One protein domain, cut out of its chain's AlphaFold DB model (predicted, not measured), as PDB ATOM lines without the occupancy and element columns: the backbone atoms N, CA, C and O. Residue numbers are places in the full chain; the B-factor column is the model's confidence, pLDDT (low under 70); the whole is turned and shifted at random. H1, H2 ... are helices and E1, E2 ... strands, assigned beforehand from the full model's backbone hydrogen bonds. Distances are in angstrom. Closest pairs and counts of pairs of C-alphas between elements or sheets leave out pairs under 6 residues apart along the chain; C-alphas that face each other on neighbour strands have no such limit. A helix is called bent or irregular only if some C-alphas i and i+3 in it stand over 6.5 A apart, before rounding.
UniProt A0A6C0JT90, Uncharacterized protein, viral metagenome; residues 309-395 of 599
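What this domain is: This is residues 309 to 395 of the 599 residues of an uncharacterized protein of viral metagenome (UniProt A0A6C0JT90). A two-stranded hairpin, E1 and E2, has helix H2 packed over one face, and the longer helix H1 meets H2 with residues 310 to 317 while its other end reaches well away from H2. From that far end the unnamed stretch of residues 328 to 351 folds back to the hairpin, where residues 336 to 337 pair beside E1; after H2, residues 388 to 395 turn back to the first turns of H1. The printed part has 87 residues with two named helices and two named strands, in the order H1, E1, E2, H2; the sheet is E1 - E2, antiparallel, and the class is mixed, helices and strands. The whole is compact, with a radius of gyration of the C-alphas of 12.7 A, and rounded, spanning 33 by 30 by 25 A.

Where its parts are: E1 is residues 352 to 358, 18.1 A from first to last C-alpha, beginning with C-alpha 352 at (196.633, 121.587, 153.951). E2 is residues 361 to 367 and 19.1 A long. H2 is residues 375 to 387, 18.2 A long, ending with C-alpha 387 at (182.498, 131.679, 150.519). H1 is residues 309 to 327, 28.0 A long, from C-alpha 309 at (183.794, 133.913, 139.270). H1 is neither bent nor irregular, but only just: C-alphas 309 and 312 are 6.2 A apart.

How they stand to each other: E1 and E2 form a hairpin of antiparallel neighbours, with 151 degrees between their directions. N 354 and O 365 are 2.9 A apart and N 363 and O 356 are 2.8 A apart, both within hydrogen-bond range. Residues 336 to 337 pair antiparallel with residues 353 to 354 of E1. The closest C-alphas of E2 and H2, those of Ile 365 and Ala 382, are 6.2 A apart. For E1 and H2 the closest are those of Val 354 and Ala 382, at 6.3 A. H1 and H2 only just touch, with 3 pairs of C-alphas within 8 A, through residues 310 to 317 of H1 and 376 to 380 of H2 alone; the closest C-alphas, of Ile 313 and Glu 380, are 6.9 A apart. Their lines stand at a steep tilt of 50 degrees, and they run opposite ways. H1 and E2 are apart. In H2 every O i to N i+4 pair is within hydrogen-bond range; in H1, 14 of 15 are.

The domain as a whole: The two C-alphas farthest apart, those of Asn 341 and Ile 391, are 34.7 A apart. The printed part has no cut. The link from H1 to E1 is long, with 24 residues; E1 to E2 is tight and E2 to H2 is short. The mean pLDDT of the printed part is 87.1, with residues 309 to 310 and 389 to 392 under 70.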
ATOM      1  N   ASN A 309     183.505 133.772 137.833       57.03
ATOM      2  CA  ASN A 309     183.794 133.913 139.270       57.03
ATOM      3  C   ASN A 309     185.259 133.611 139.650       57.03
ATOM      4  O   ASN A 309     185.732 133.948 140.734       57.03
ATOM      5  N   VAL A 310     186.005 132.943 138.772       66.75
ATOM      6  CA  VAL A 310     187.401 132.554 139.018       66.75
ATOM      7  C   VAL A 310     188.364 133.658 138.563       66.75
ATOM      8  O   VAL A 310     189.487 133.753 139.058       66.75
ATOM      9  N   ASN A 311     187.929 134.536 137.654       72.44
ATOM     10  CA  ASN A 311     188.752 135.632 137.138       72.44
ATOM     11  C   ASN A 311     189.146 136.635 138.221       72.44
ATOM     12  O   ASN A 311     190.312 137.036 138.291       72.44
ATOM     13  N   PHE A 312     188.201 136.999 139.085       81.94
ATOM     14  CA  PHE A 312     188.460 137.889 140.209       81.94
ATOM     15  C   PHE A 312     189.480 137.257 141.161       81.94
ATOM     16  O   PHE A 312     190.576 137.808 141.314       81.94
ATOM     17  N   ILE A 313     189.215 136.034 141.648       84.81
ATOM     18  CA  ILE A 313     190.121 135.304 142.551       84.81
ATOM     19  C   ILE A 313     191.540 135.263 141.977       84.81
ATOM     20  O   ILE A 313     192.509 135.537 142.684       84.81
ATOM     21  N   ARG A 314     191.688 134.984 140.681       84.75
ATOM     22  CA  ARG A 314     193.001 134.920 140.032       84.75
ATOM     23  C   ARG A 314     193.690 136.260 139.924       84.75
ATOM     24  O   ARG A 314     194.873 136.337 140.234       84.75
ATOM     25  N   SER A 315     192.987 137.312 139.514       87.69
ATOM     26  CA  SER A 315     193.564 138.660 139.496       87.69
ATOM     27  C   SER A 315     194.034 139.085 140.897       87.69
ATOM     28  O   SER A 315     195.139 139.607 141.050       87.69
ATOM     29  N   SER A 316     193.272 138.734 141.935       91.50
ATOM     30  CA  SER A 316     193.648 138.924 143.334       91.50
ATOM     31  C   SER A 316     194.914 138.130 143.694       91.50
ATOM     32  O   SER A 316     195.874 138.682 144.225       91.50
ATOM     33  N   LEU A 317     195.004 136.848 143.335       92.06
ATOM     34  CA  LEU A 317     196.215 136.051 143.579       92.06
ATOM     35  C   LEU A 317     197.437 136.557 142.795       92.06
ATOM     36  O   LEU A 317     198.551 136.531 143.318       92.06
ATOM     37  N   ILE A 318     197.241 137.054 141.572       92.12
ATOM     38  CA  ILE A 318     198.295 137.639 140.735       92.12
ATOM     39  C   ILE A 318     198.892 138.879 141.413       92.12
ATOM     40  O   ILE A 318     200.118 138.965 141.534       92.12
ATOM     41  N   VAL A 319     198.062 139.814 141.900       93.19
ATOM     42  CA  VAL A 319     198.577 141.025 142.568       93.19
ATOM     43  C   VAL A 319     199.327 140.672 143.854       93.19
ATOM     44  O   VAL A 319     200.388 141.236 144.123       93.19
ATOM     45  N   LEU A 320     198.835 139.691 144.617       93.56
ATOM     46  CA  LEU A 320     199.470 139.243 145.857       93.56
ATOM     47  C   LEU A 320     200.822 138.576 145.590       93.56
ATOM     48  O   LEU A 320     201.793 138.865 146.290       93.56
ATOM     49  N   ALA A 321     200.903 137.732 144.559       91.50
ATOM     50  CA  ALA A 321     202.131 137.039 144.178       91.50
ATOM     51  C   ALA A 321     203.180 138.032 143.683       91.50
ATOM     52  O   ALA A 321     204.345 137.970 144.082       91.50
ATOM     53  N   TYR A 322     202.755 138.989 142.857       91.19
ATOM     54  CA  TYR A 322     203.620 140.055 142.378       91.19
ATOM     55  C   TYR A 322     204.143 140.915 143.533       91.19
ATOM     56  O   TYR A 322     205.349 141.163 143.624       91.19
ATOM     57  N   HIS A 323     203.260 141.326 144.445       92.81
ATOM     58  CA  HIS A 323     203.621 142.136 145.603       92.81
ATOM     59  C   HIS A 323     204.581 141.391 146.541       92.81
ATOM     60  O   HIS A 323     205.588 141.953 146.972       92.81
ATOM     61  N   GLU A 324     204.320 140.115 146.830       90.75
ATOM     62  CA  GLU A 324     205.216 139.290 147.639       90.75
ATOM     63  C   GLU A 324     206.582 139.124 146.975       90.75
ATOM     64  O   GLU A 324     207.607 139.289 147.635       90.75
ATOM     65  N   ASN A 325     206.624 138.849 145.673       88.38
ATOM     66  CA  ASN A 325     207.892 138.705 144.984       88.38
ATOM     67  C   ASN A 325     208.702 140.014 144.994       88.38
ATOM     68  O   ASN A 325     209.908 139.988 145.261       88.38
ATOM     69  N   ARG A 326     208.038 141.148 144.742       87.44
ATOM     70  CA  ARG A 326     208.678 142.463 144.645       87.44
ATOM     71  C   ARG A 326     209.115 143.020 145.999       87.44
ATOM     72  O   ARG A 326     210.205 143.575 146.089       87.44
ATOM     73  N   TYR A 327     208.293 142.873 147.038       89.38
ATOM     74  CA  TYR A 327     208.494 143.530 148.339       89.38
ATOM     75  C   TYR A 327     208.752 142.571 149.507       89.38
ATOM     76  O   TYR A 327     208.932 143.023 150.634       89.38
ATOM     77  N   LYS A 328     208.754 141.255 149.269       86.94
ATOM     78  CA  LYS A 328     208.991 140.206 150.282       86.94
ATOM     79  C   LYS A 328     208.012 140.245 151.466       86.94
ATOM     80  O   LYS A 328     208.328 139.814 152.567       86.94
ATOM     81  N   SER A 329     206.790 140.723 151.231       84.62
ATOM     82  CA  SER A 329     205.758 140.936 152.255       84.62
ATOM     83  C   SER A 329     205.068 139.664 152.774       84.62
ATOM     84  O   SER A 329     204.239 139.774 153.676       84.62
ATOM     85  N   MET A 330     205.374 138.484 152.217       87.38
ATOM     86  CA  MET A 330     204.755 137.191 152.559       87.38
ATOM     87  C   MET A 330     203.214 137.255 152.602       87.38
ATOM     88  O   MET A 330     202.622 136.931 153.625       87.38
ATOM     89  N   LEU A 331     202.557 137.724 151.534       90.62
ATOM     90  CA  LEU A 331     201.087 137.834 151.468       90.62
ATOM     91  C   LEU A 331     200.387 136.529 151.063       90.62
ATOM     92  O   LEU A 331     199.202 136.375 151.328       90.62
ATOM     93  N   ILE A 332     201.103 135.618 150.409       92.00
ATOM     94  CA  ILE A 332     200.646 134.303 149.952       92.00
ATOM     95  C   ILE A 332     201.307 133.212 150.780       92.00
ATOM     96  O   ILE A 332     200.626 132.325 151.295       92.00
ATOM     97  N   SER A 333     202.633 133.273 150.931       89.56
ATOM     98  CA  SER A 333     203.393 132.201 151.584       89.56
ATOM     99  C   SER A 333     202.937 131.962 153.026       89.56
ATOM    100  O   SER A 333     202.831 130.817 153.458       89.56
ATOM    101  N   ASN A 334     202.543 133.016 153.748       90.25
ATOM    102  CA  ASN A 334     202.051 132.895 155.122       90.25
ATOM    103  C   ASN A 334     200.617 132.331 155.235       90.25
ATOM    104  O   ASN A 334     200.166 132.045 156.355       90.25
ATOM    105  N   LEU A 335     199.909 132.137 154.114       95.06
ATOM    106  CA  LEU A 335     198.533 131.651 154.101       95.06
ATOM    107  C   LEU A 335     198.450 130.123 154.083       95.06
ATOM    108  O   LEU A 335     197.477 129.578 154.589       95.06
ATOM    109  N   ILE A 336     199.434 129.409 153.537       95.12
ATOM    110  CA  ILE A 336     199.314 127.965 153.262       95.12
ATOM    111  C   ILE A 336     200.157 127.150 154.239       95.12
ATOM    112  O   ILE A 336     201.361 127.355 154.308       95.12
ATOM    113  N   TYR A 337     199.546 126.195 154.941       94.94
ATOM    114  CA  TYR A 337     200.172 125.329 155.946       94.94
ATOM    115  C   TYR A 337     200.136 123.854 155.526       94.94
ATOM    116  O   TYR A 337     199.142 123.426 154.928       94.94
ATOM    117  N   PRO A 338     201.144 123.040 155.898       94.44
ATOM    118  CA  PRO A 338     202.219 123.335 156.860       94.44
ATOM    119  C   PRO A 338     203.264 124.326 156.329       94.44
ATOM    120  O   PRO A 338     203.421 124.458 155.122       94.44
ATOM    121  N   GLN A 339     203.964 125.025 157.228       91.25
ATOM    122  CA  GLN A 339     205.001 126.011 156.892       91.25
ATOM    123  C   GLN A 339     206.292 125.720 157.651       91.25
ATOM    124  O   GLN A 339     206.257 125.238 158.781       91.25
ATOM    125  N   LYS A 340     207.426 126.081 157.051       88.25
ATOM    126  CA  LYS A 340     208.734 126.161 157.705       88.25
ATOM    127  C   LYS A 340     209.313 127.538 157.408       88.25
ATOM    128  O   LYS A 340     209.484 127.887 156.245       88.25
ATOM    129  N   ASN A 341     209.573 128.329 158.448       86.12
ATOM    130  CA  ASN A 341     210.060 129.710 158.328       86.12
ATOM    131  C   ASN A 341     209.175 130.596 157.426       86.12
ATOM    132  O   ASN A 341     209.679 131.362 156.614       86.12
ATOM    133  N   GLY A 342     207.848 130.447 157.525       83.12
ATOM    134  CA  GLY A 342     206.882 131.194 156.705       83.12
ATOM    135  C   GLY A 342     206.762 130.724 155.252       83.12
ATOM    136  O   GLY A 342     205.932 131.251 154.519       83.12
ATOM    137  N   ILE A 343     207.545 129.722 154.840       85.12
ATOM    138  CA  ILE A 343     207.481 129.122 153.507       85.12
ATOM    139  C   ILE A 343     206.592 127.876 153.588       85.12
ATOM    140  O   ILE A 343     206.894 126.983 154.396       85.12
ATOM    141  N   PRO A 344     205.526 127.769 152.775       89.06
ATOM    142  CA  PRO A 344     204.704 126.568 152.710       89.06
ATOM    143  C   PRO A 344     205.559 125.323 152.465       89.06
ATOM    144  O   PRO A 344     206.603 125.381 151.822       89.06
ATOM    145  N   GLN A 345     205.133 124.182 152.993       88.81
ATOM    146  CA  GLN A 345     205.807 122.896 152.845       88.81
ATOM    147  C   GLN A 345     204.860 121.889 152.208       88.81
ATOM    148  O   GLN A 345     203.659 121.870 152.490       88.81
ATOM    149  N   TYR A 346     205.409 121.030 151.353       87.56
ATOM    150  CA  TYR A 346     204.639 119.943 150.765       87.56
ATOM    151  C   TYR A 346     204.175 118.973 151.857       87.56
ATOM    152  O   TYR A 346     204.976 118.500 152.665       87.56
ATOM    153  N   ASN A 347     202.884 118.643 151.854       86.44
ATOM    154  CA  ASN A 347     202.333 117.606 152.712       86.44
ATOM    155  C   ASN A 347     202.000 116.342 151.895       86.44
ATOM    156  O   ASN A 347     201.005 116.344 151.160       86.44
ATOM    157  N   PRO A 348     202.730 115.222 152.079       87.12
ATOM    158  CA  PRO A 348     202.467 113.972 151.359       87.12
ATOM    159  C   PRO A 348     201.096 113.360 151.679       87.12
ATOM    160  O   PRO A 348     200.545 112.598 150.882       87.12
ATOM    161  N   LYS A 349     200.496 113.715 152.824       87.50
ATOM    162  CA  LYS A 349     199.133 113.298 153.179       87.50
ATOM    163  C   LYS A 349     198.057 114.090 152.424       87.50
ATOM    164  O   LYS A 349     196.885 113.763 152.563       87.50
ATOM    165  N   GLY A 350     198.422 115.121 151.654       87.88
ATOM    166  CA  GLY A 350     197.481 115.978 150.925       87.88
ATOM    167  C   GLY A 350     196.580 116.820 151.833       87.88
ATOM    168  O   GLY A 350     195.521 117.265 151.396       87.88
ATOM    169  N   LYS A 351     196.964 117.000 153.104       93.00
ATOM    170  CA  LYS A 351     196.225 117.795 154.090       93.00
ATOM    171  C   LYS A 351     196.869 119.168 154.221       93.00
ATOM    172  O   LYS A 351     198.002 119.265 154.685       93.00
ATOM    173  N   TYR A 352     196.151 120.212 153.843       94.94
ATOM    174  CA  TYR A 352     196.633 121.587 153.951       94.94
ATOM    175  C   TYR A 352     195.671 122.413 154.789       94.94
ATOM    176  O   TYR A 352     194.477 122.115 154.838       94.94
ATOM    177  N   TYR A 353     196.183 123.461 155.425       96.62
ATOM    178  CA  TYR A 353     195.341 124.507 155.993       96.62
ATOM    179  C   TYR A 353     195.623 125.809 155.267       96.62
ATOM    180  O   TYR A 353     196.779 126.152 155.041       96.62
ATOM    181  N   VAL A 354     194.570 126.529 154.908       96.69
ATOM    182  CA  VAL A 354     194.681 127.864 154.329       96.69
ATOM    183  C   VAL A 354     194.151 128.874 155.330       96.69
ATOM    184  O   VAL A 354     193.017 128.767 155.791       96.69
ATOM    185  N   LYS A 355     194.979 129.846 155.687       96.25
ATOM    186  CA  LYS A 355     194.626 130.968 156.541       96.25
ATOM    187  C   LYS A 355     193.920 132.027 155.695       96.25
ATOM    188  O   LYS A 355     194.469 132.468 154.695       96.25
ATOM    189  N   MET A 356     192.720 132.432 156.094       95.69
ATOM    190  CA  MET A 356     191.945 133.487 155.432       95.69
ATOM    191  C   MET A 356     191.356 134.445 156.462       95.69
ATOM    192  O   MET A 356     191.012 134.041 157.572       95.69
ATOM    193  N   PHE A 357     191.253 135.714 156.101       95.69
ATOM    194  CA  PHE A 357     190.647 136.768 156.892       95.69
ATOM    195  C   PHE A 357     189.149 136.846 156.594       95.69
ATOM    196  O   PHE A 357     188.728 137.135 155.480       95.69
ATOM    197  N   LEU A 358     188.320 136.524 157.578       91.81
ATOM    198  CA  LEU A 358     186.878 136.382 157.405       91.81
ATOM    199  C   LEU A 358     186.186 137.072 158.568       91.81
ATOM    200  O   LEU A 358     186.474 136.774 159.728       91.81
ATOM    201  N   ASN A 359     185.267 137.983 158.251       89.81
ATOM    202  CA  ASN A 359     184.488 138.746 159.229       89.81
ATOM    203  C   ASN A 359     185.376 139.411 160.301       89.81
ATOM    204  O   ASN A 359     185.062 139.363 161.485       89.81
ATOM    205  N   GLY A 360     186.526 139.965 159.893       91.69
ATOM    206  CA  GLY A 360     187.446 140.678 160.787       91.69
ATOM    207  C   GLY A 360     188.480 139.811 161.518       91.69
ATOM    208  O   GLY A 360     189.312 140.359 162.239       91.69
ATOM    209  N   PHE A 361     188.488 138.485 161.328       95.00
ATOM    210  CA  PHE A 361     189.419 137.589 162.029       95.00
ATOM    211  C   PHE A 361     190.051 136.543 161.105       95.00
ATOM    212  O   PHE A 361     189.450 136.085 160.136       95.00
ATOM    213  N   TRP A 362     191.272 136.116 161.431       96.00
ATOM    214  CA  TRP A 362     191.959 135.046 160.704       96.00
ATOM    215  C   TRP A 362     191.416 133.668 161.092       96.00
ATOM    216  O   TRP A 362     191.399 133.317 162.269       96.00
ATOM    217  N   ARG A 363     191.041 132.856 160.103       96.19
ATOM    218  CA  ARG A 363     190.568 131.476 160.275       96.19
ATOM    219  C   ARG A 363     191.404 130.510 159.441       96.19
ATOM    220  O   ARG A 363     191.892 130.882 158.378       96.19
ATOM    221  N   LEU A 364     191.547 129.271 159.911       96.56
ATOM    222  CA  LEU A 364     192.210 128.190 159.179       96.56
ATOM    223  C   LEU A 364     191.173 127.277 158.523       96.56
ATOM    224  O   LEU A 364     190.335 126.684 159.196       96.56
ATOM    225  N   ILE A 365     191.270 127.123 157.208       96.12
ATOM    226  CA  ILE A 365     190.392 126.278 156.404       96.12
ATOM    227  C   ILE A 365     191.150 125.006 156.047       96.12
ATOM    228  O   ILE A 365     192.137 125.041 155.316       96.12
ATOM    229  N   MET A 366     190.683 123.869 156.556       95.88
ATOM    230  CA  MET A 366     191.275 122.567 156.258       95.88
ATOM    231  C   MET A 366     190.854 122.074 154.868       95.88
ATOM    232  O   MET A 366     189.659 121.951 154.577       95.88
ATOM    233  N   LEU A 367     191.832 121.686 154.055       93.44
ATOM    234  CA  LEU A 367     191.667 120.993 152.782       93.44
ATOM    235  C   LEU A 367     192.231 119.569 152.892       93.44
ATOM    236  O   LEU A 367     193.296 119.360 153.475       93.44
ATOM    237  N   LYS A 368     191.508 118.589 152.343       88.88
ATOM    238  CA  LYS A 368     191.895 117.170 152.311       88.88
ATOM    239  C   LYS A 368     192.075 116.712 150.864       88.88
ATOM    240  O   LYS A 368     191.532 117.330 149.954       88.88
ATOM    241  N   ASP A 369     192.843 115.641 150.686       80.12
ATOM    242  CA  ASP A 369     193.062 114.958 149.403       80.12
ATOM    243  C   ASP A 369     193.679 115.838 148.303       80.12
ATOM    244  O   ASP A 369     193.518 115.597 147.110       80.12
ATOM    245  N   MET A 370     194.474 116.834 148.707       79.31
ATOM    246  CA  MET A 370     195.137 117.781 147.808       79.31
ATOM    247  C   MET A 370     196.577 117.360 147.470       79.31
ATOM    248  O   MET A 370     197.516 118.154 147.561       79.31
ATOM    249  N   LYS A 371     196.792 116.082 147.143       76.06
ATOM    250  CA  LYS A 371     198.128 115.584 146.769       76.06
ATOM    251  C   LYS A 371     198.532 116.158 145.407       76.06
ATOM    252  O   LYS A 371     197.754 116.086 144.464       76.06
ATOM    253  N   ASN A 372     199.755 116.678 145.306       71.94
ATOM    254  CA  ASN A 372     200.335 117.243 144.077       71.94
ATOM    255  C   ASN A 372     199.560 118.423 143.455       71.94
ATOM    256  O   ASN A 372     199.515 118.555 142.235       71.94
ATOM    257  N   ILE A 373     198.942 119.273 144.279       73.19
ATOM    258  CA  ILE A 373     198.187 120.440 143.806       73.19
ATOM    259  C   ILE A 373     198.992 121.731 144.008       73.19
ATOM    260  O   ILE A 373     199.665 121.895 145.025       73.19
ATOM    261  N   PHE A 374     198.906 122.647 143.039       79.12
ATOM    262  CA  PHE A 374     199.548 123.961 143.088       79.12
ATOM    263  C   PHE A 374     198.962 124.859 144.186       79.12
ATOM    264  O   PHE A 374     197.777 124.778 144.519       79.12
ATOM    265  N   TRP A 375     199.785 125.773 144.708       84.88
ATOM    266  CA  TRP A 375     199.387 126.719 145.756       84.88
ATOM    267  C   TRP A 375     198.171 127.570 145.357       84.88
ATOM    268  O   TRP A 375     197.307 127.827 146.192       84.88
ATOM    269  N   VAL A 376     198.057 127.930 144.075       86.81
ATOM    270  CA  VAL A 376     196.923 128.700 143.536       86.81
ATOM    271  C   VAL A 376     195.623 127.935 143.750       86.81
ATOM    272  O   VAL A 376     194.688 128.446 144.356       86.81
ATOM    273  N   THR A 377     195.593 126.667 143.345       85.88
ATOM    274  CA  THR A 377     194.412 125.813 143.479       85.88
ATOM    275  C   THR A 377     194.071 125.532 144.946       85.88
ATOM    276  O   THR A 377     192.901 125.351 145.274       85.88
ATOM    277  N   LEU A 378     195.056 125.507 145.857       90.62
ATOM    278  CA  LEU A 378     194.779 125.439 147.297       90.62
ATOM    279  C   LEU A 378     194.013 126.682 147.770       90.62
ATOM    280  O   LEU A 378     193.007 126.541 148.462       90.62
ATOM    281  N   LEU A 379     194.454 127.880 147.380       92.38
ATOM    282  CA  LEU A 379     193.799 129.134 147.765       92.38
ATOM    283  C   LEU A 379     192.419 129.290 147.120       92.38
ATOM    284  O   LEU A 379     191.466 129.612 147.825       92.38
ATOM    285  N   GLU A 380     192.286 128.987 145.825       88.88
ATOM    286  CA  GLU A 380     190.999 128.990 145.115       88.88
ATOM    287  C   GLU A 380     190.001 128.036 145.790       88.88
ATOM    288  O   GLU A 380     188.885 128.432 146.129       88.88
ATOM    289  N   LYS A 381     190.403 126.788 146.076       87.94
ATOM    290  CA  LYS A 381     189.509 125.831 146.746       87.94
ATOM    291  C   LYS A 381     189.173 126.230 148.178       87.94
ATOM    292  O   LYS A 381     188.043 126.006 148.603       87.94
ATOM    293  N   ALA A 382     190.119 126.787 148.936       91.88
ATOM    294  CA  ALA A 382     189.834 127.288 150.280       91.88
ATOM    295  C   ALA A 382     188.814 128.429 150.243       91.88
ATOM    296  O   ALA A 382     187.870 128.423 151.033       91.88
ATOM    297  N   TYR A 383     188.967 129.347 149.284       90.44
ATOM    298  CA  TYR A 383     188.030 130.438 149.066       90.44
ATOM    299  C   TYR A 383     186.628 129.909 148.760       90.44
ATOM    300  O   TYR A 383     185.690 130.218 149.492       90.44
ATOM    301  N   ILE A 384     186.494 129.050 147.745       87.31
ATOM    302  CA  ILE A 384     185.201 128.482 147.331       87.31
ATOM    303  C   ILE A 384     184.562 127.691 148.475       87.31
ATOM    304  O   ILE A 384     183.370 127.820 148.732       87.31
ATOM    305  N   LYS A 385     185.352 126.912 149.225       89.50
ATOM    306  CA  LYS A 385     184.849 126.145 150.370       89.50
ATOM    307  C   LYS A 385     184.222 127.032 151.449       89.50
ATOM    308  O   LYS A 385     183.284 126.602 152.110       89.50
ATOM    309  N   GLN A 386     184.763 128.228 151.657       89.00
ATOM    310  CA  GLN A 386     184.324 129.116 152.728       89.00
ATOM    311  C   GLN A 386     183.250 130.115 152.294       89.00
ATOM    312  O   GLN A 386     182.384 130.468 153.088       89.00
ATOM    313  N   VAL A 387     183.352 130.616 151.066       82.31
ATOM    314  CA  VAL A 387     182.498 131.679 150.519       82.31
ATOM    315  C   VAL A 387     181.331 131.099 149.710       82.31
ATOM    316  O   VAL A 387     180.331 131.783 149.488       82.31
ATOM    317  N   GLY A 388     181.434 129.837 149.288       76.62
ATOM    318  CA  GLY A 388     180.512 129.217 148.343       76.62
ATOM    319  C   GLY A 388     180.660 129.798 146.935       76.62
ATOM    320  O   GLY A 388     181.650 130.457 146.618       76.62
ATOM    321  N   ASN A 389     179.635 129.598 146.108       64.94
ATOM    322  CA  ASN A 389     179.544 130.148 144.747       64.94
ATOM    323  C   ASN A 389     179.012 131.595 144.733       64.94
ATOM    324  O   ASN A 389     178.318 131.997 143.802       64.94
ATOM    325  N   SER A 390     179.277 132.359 145.793       62.31
ATOM    326  CA  SER A 390     178.827 133.748 145.900       62.31
ATOM    327  C   SER A 390     179.559 134.635 144.890       62.31
ATOM    328  O   SER A 390     180.695 134.337 144.516       62.31
ATOM    329  N   ILE A 391     178.919 135.739 144.490       61.94
ATOM    330  CA  ILE A 391     179.494 136.727 143.567       61.94
ATOM    331  C   ILE A 391     180.861 137.178 144.091       61.94
ATOM    332  O   ILE A 391     181.023 137.533 145.264       61.94
ATOM    333  N   SER A 392     181.853 137.102 143.216       69.56
ATOM    334  CA  SER A 392     183.258 137.334 143.518       69.56
ATOM    335  C   SER A 392     183.682 138.697 142.975       69.56
ATOM    336  O   SER A 392     183.477 138.954 141.792       69.56
ATOM    337  N   ASN A 393     184.291 139.541 143.809       82.31
ATOM    338  CA  ASN A 393     184.918 140.783 143.360       82.31
ATOM    339  C   ASN A 393     186.346 140.878 143.909       82.31
ATOM    340  O   ASN A 393     186.640 140.380 145.005       82.31
ATOM    341  N   PHE A 394     187.190 141.623 143.192       85.12
ATOM    342  CA  PHE A 394     188.604 141.817 143.515       85.12
ATOM    343  C   PHE A 394     188.817 142.352 144.940       85.12
ATOM    344  O   PHE A 394     189.681 141.864 145.673       85.12
ATOM    345  N   GLU A 395     188.009 143.331 145.368       89.06
ATOM    346  CA  GLU A 395     188.089 143.926 146.704       89.06
ATOM    347  C   GLU A 395     187.899 142.891 147.815       89.06
ATOM    348  O   GLU A 395     188.671 142.853 148.776       89.06
TER     349      GLU A 395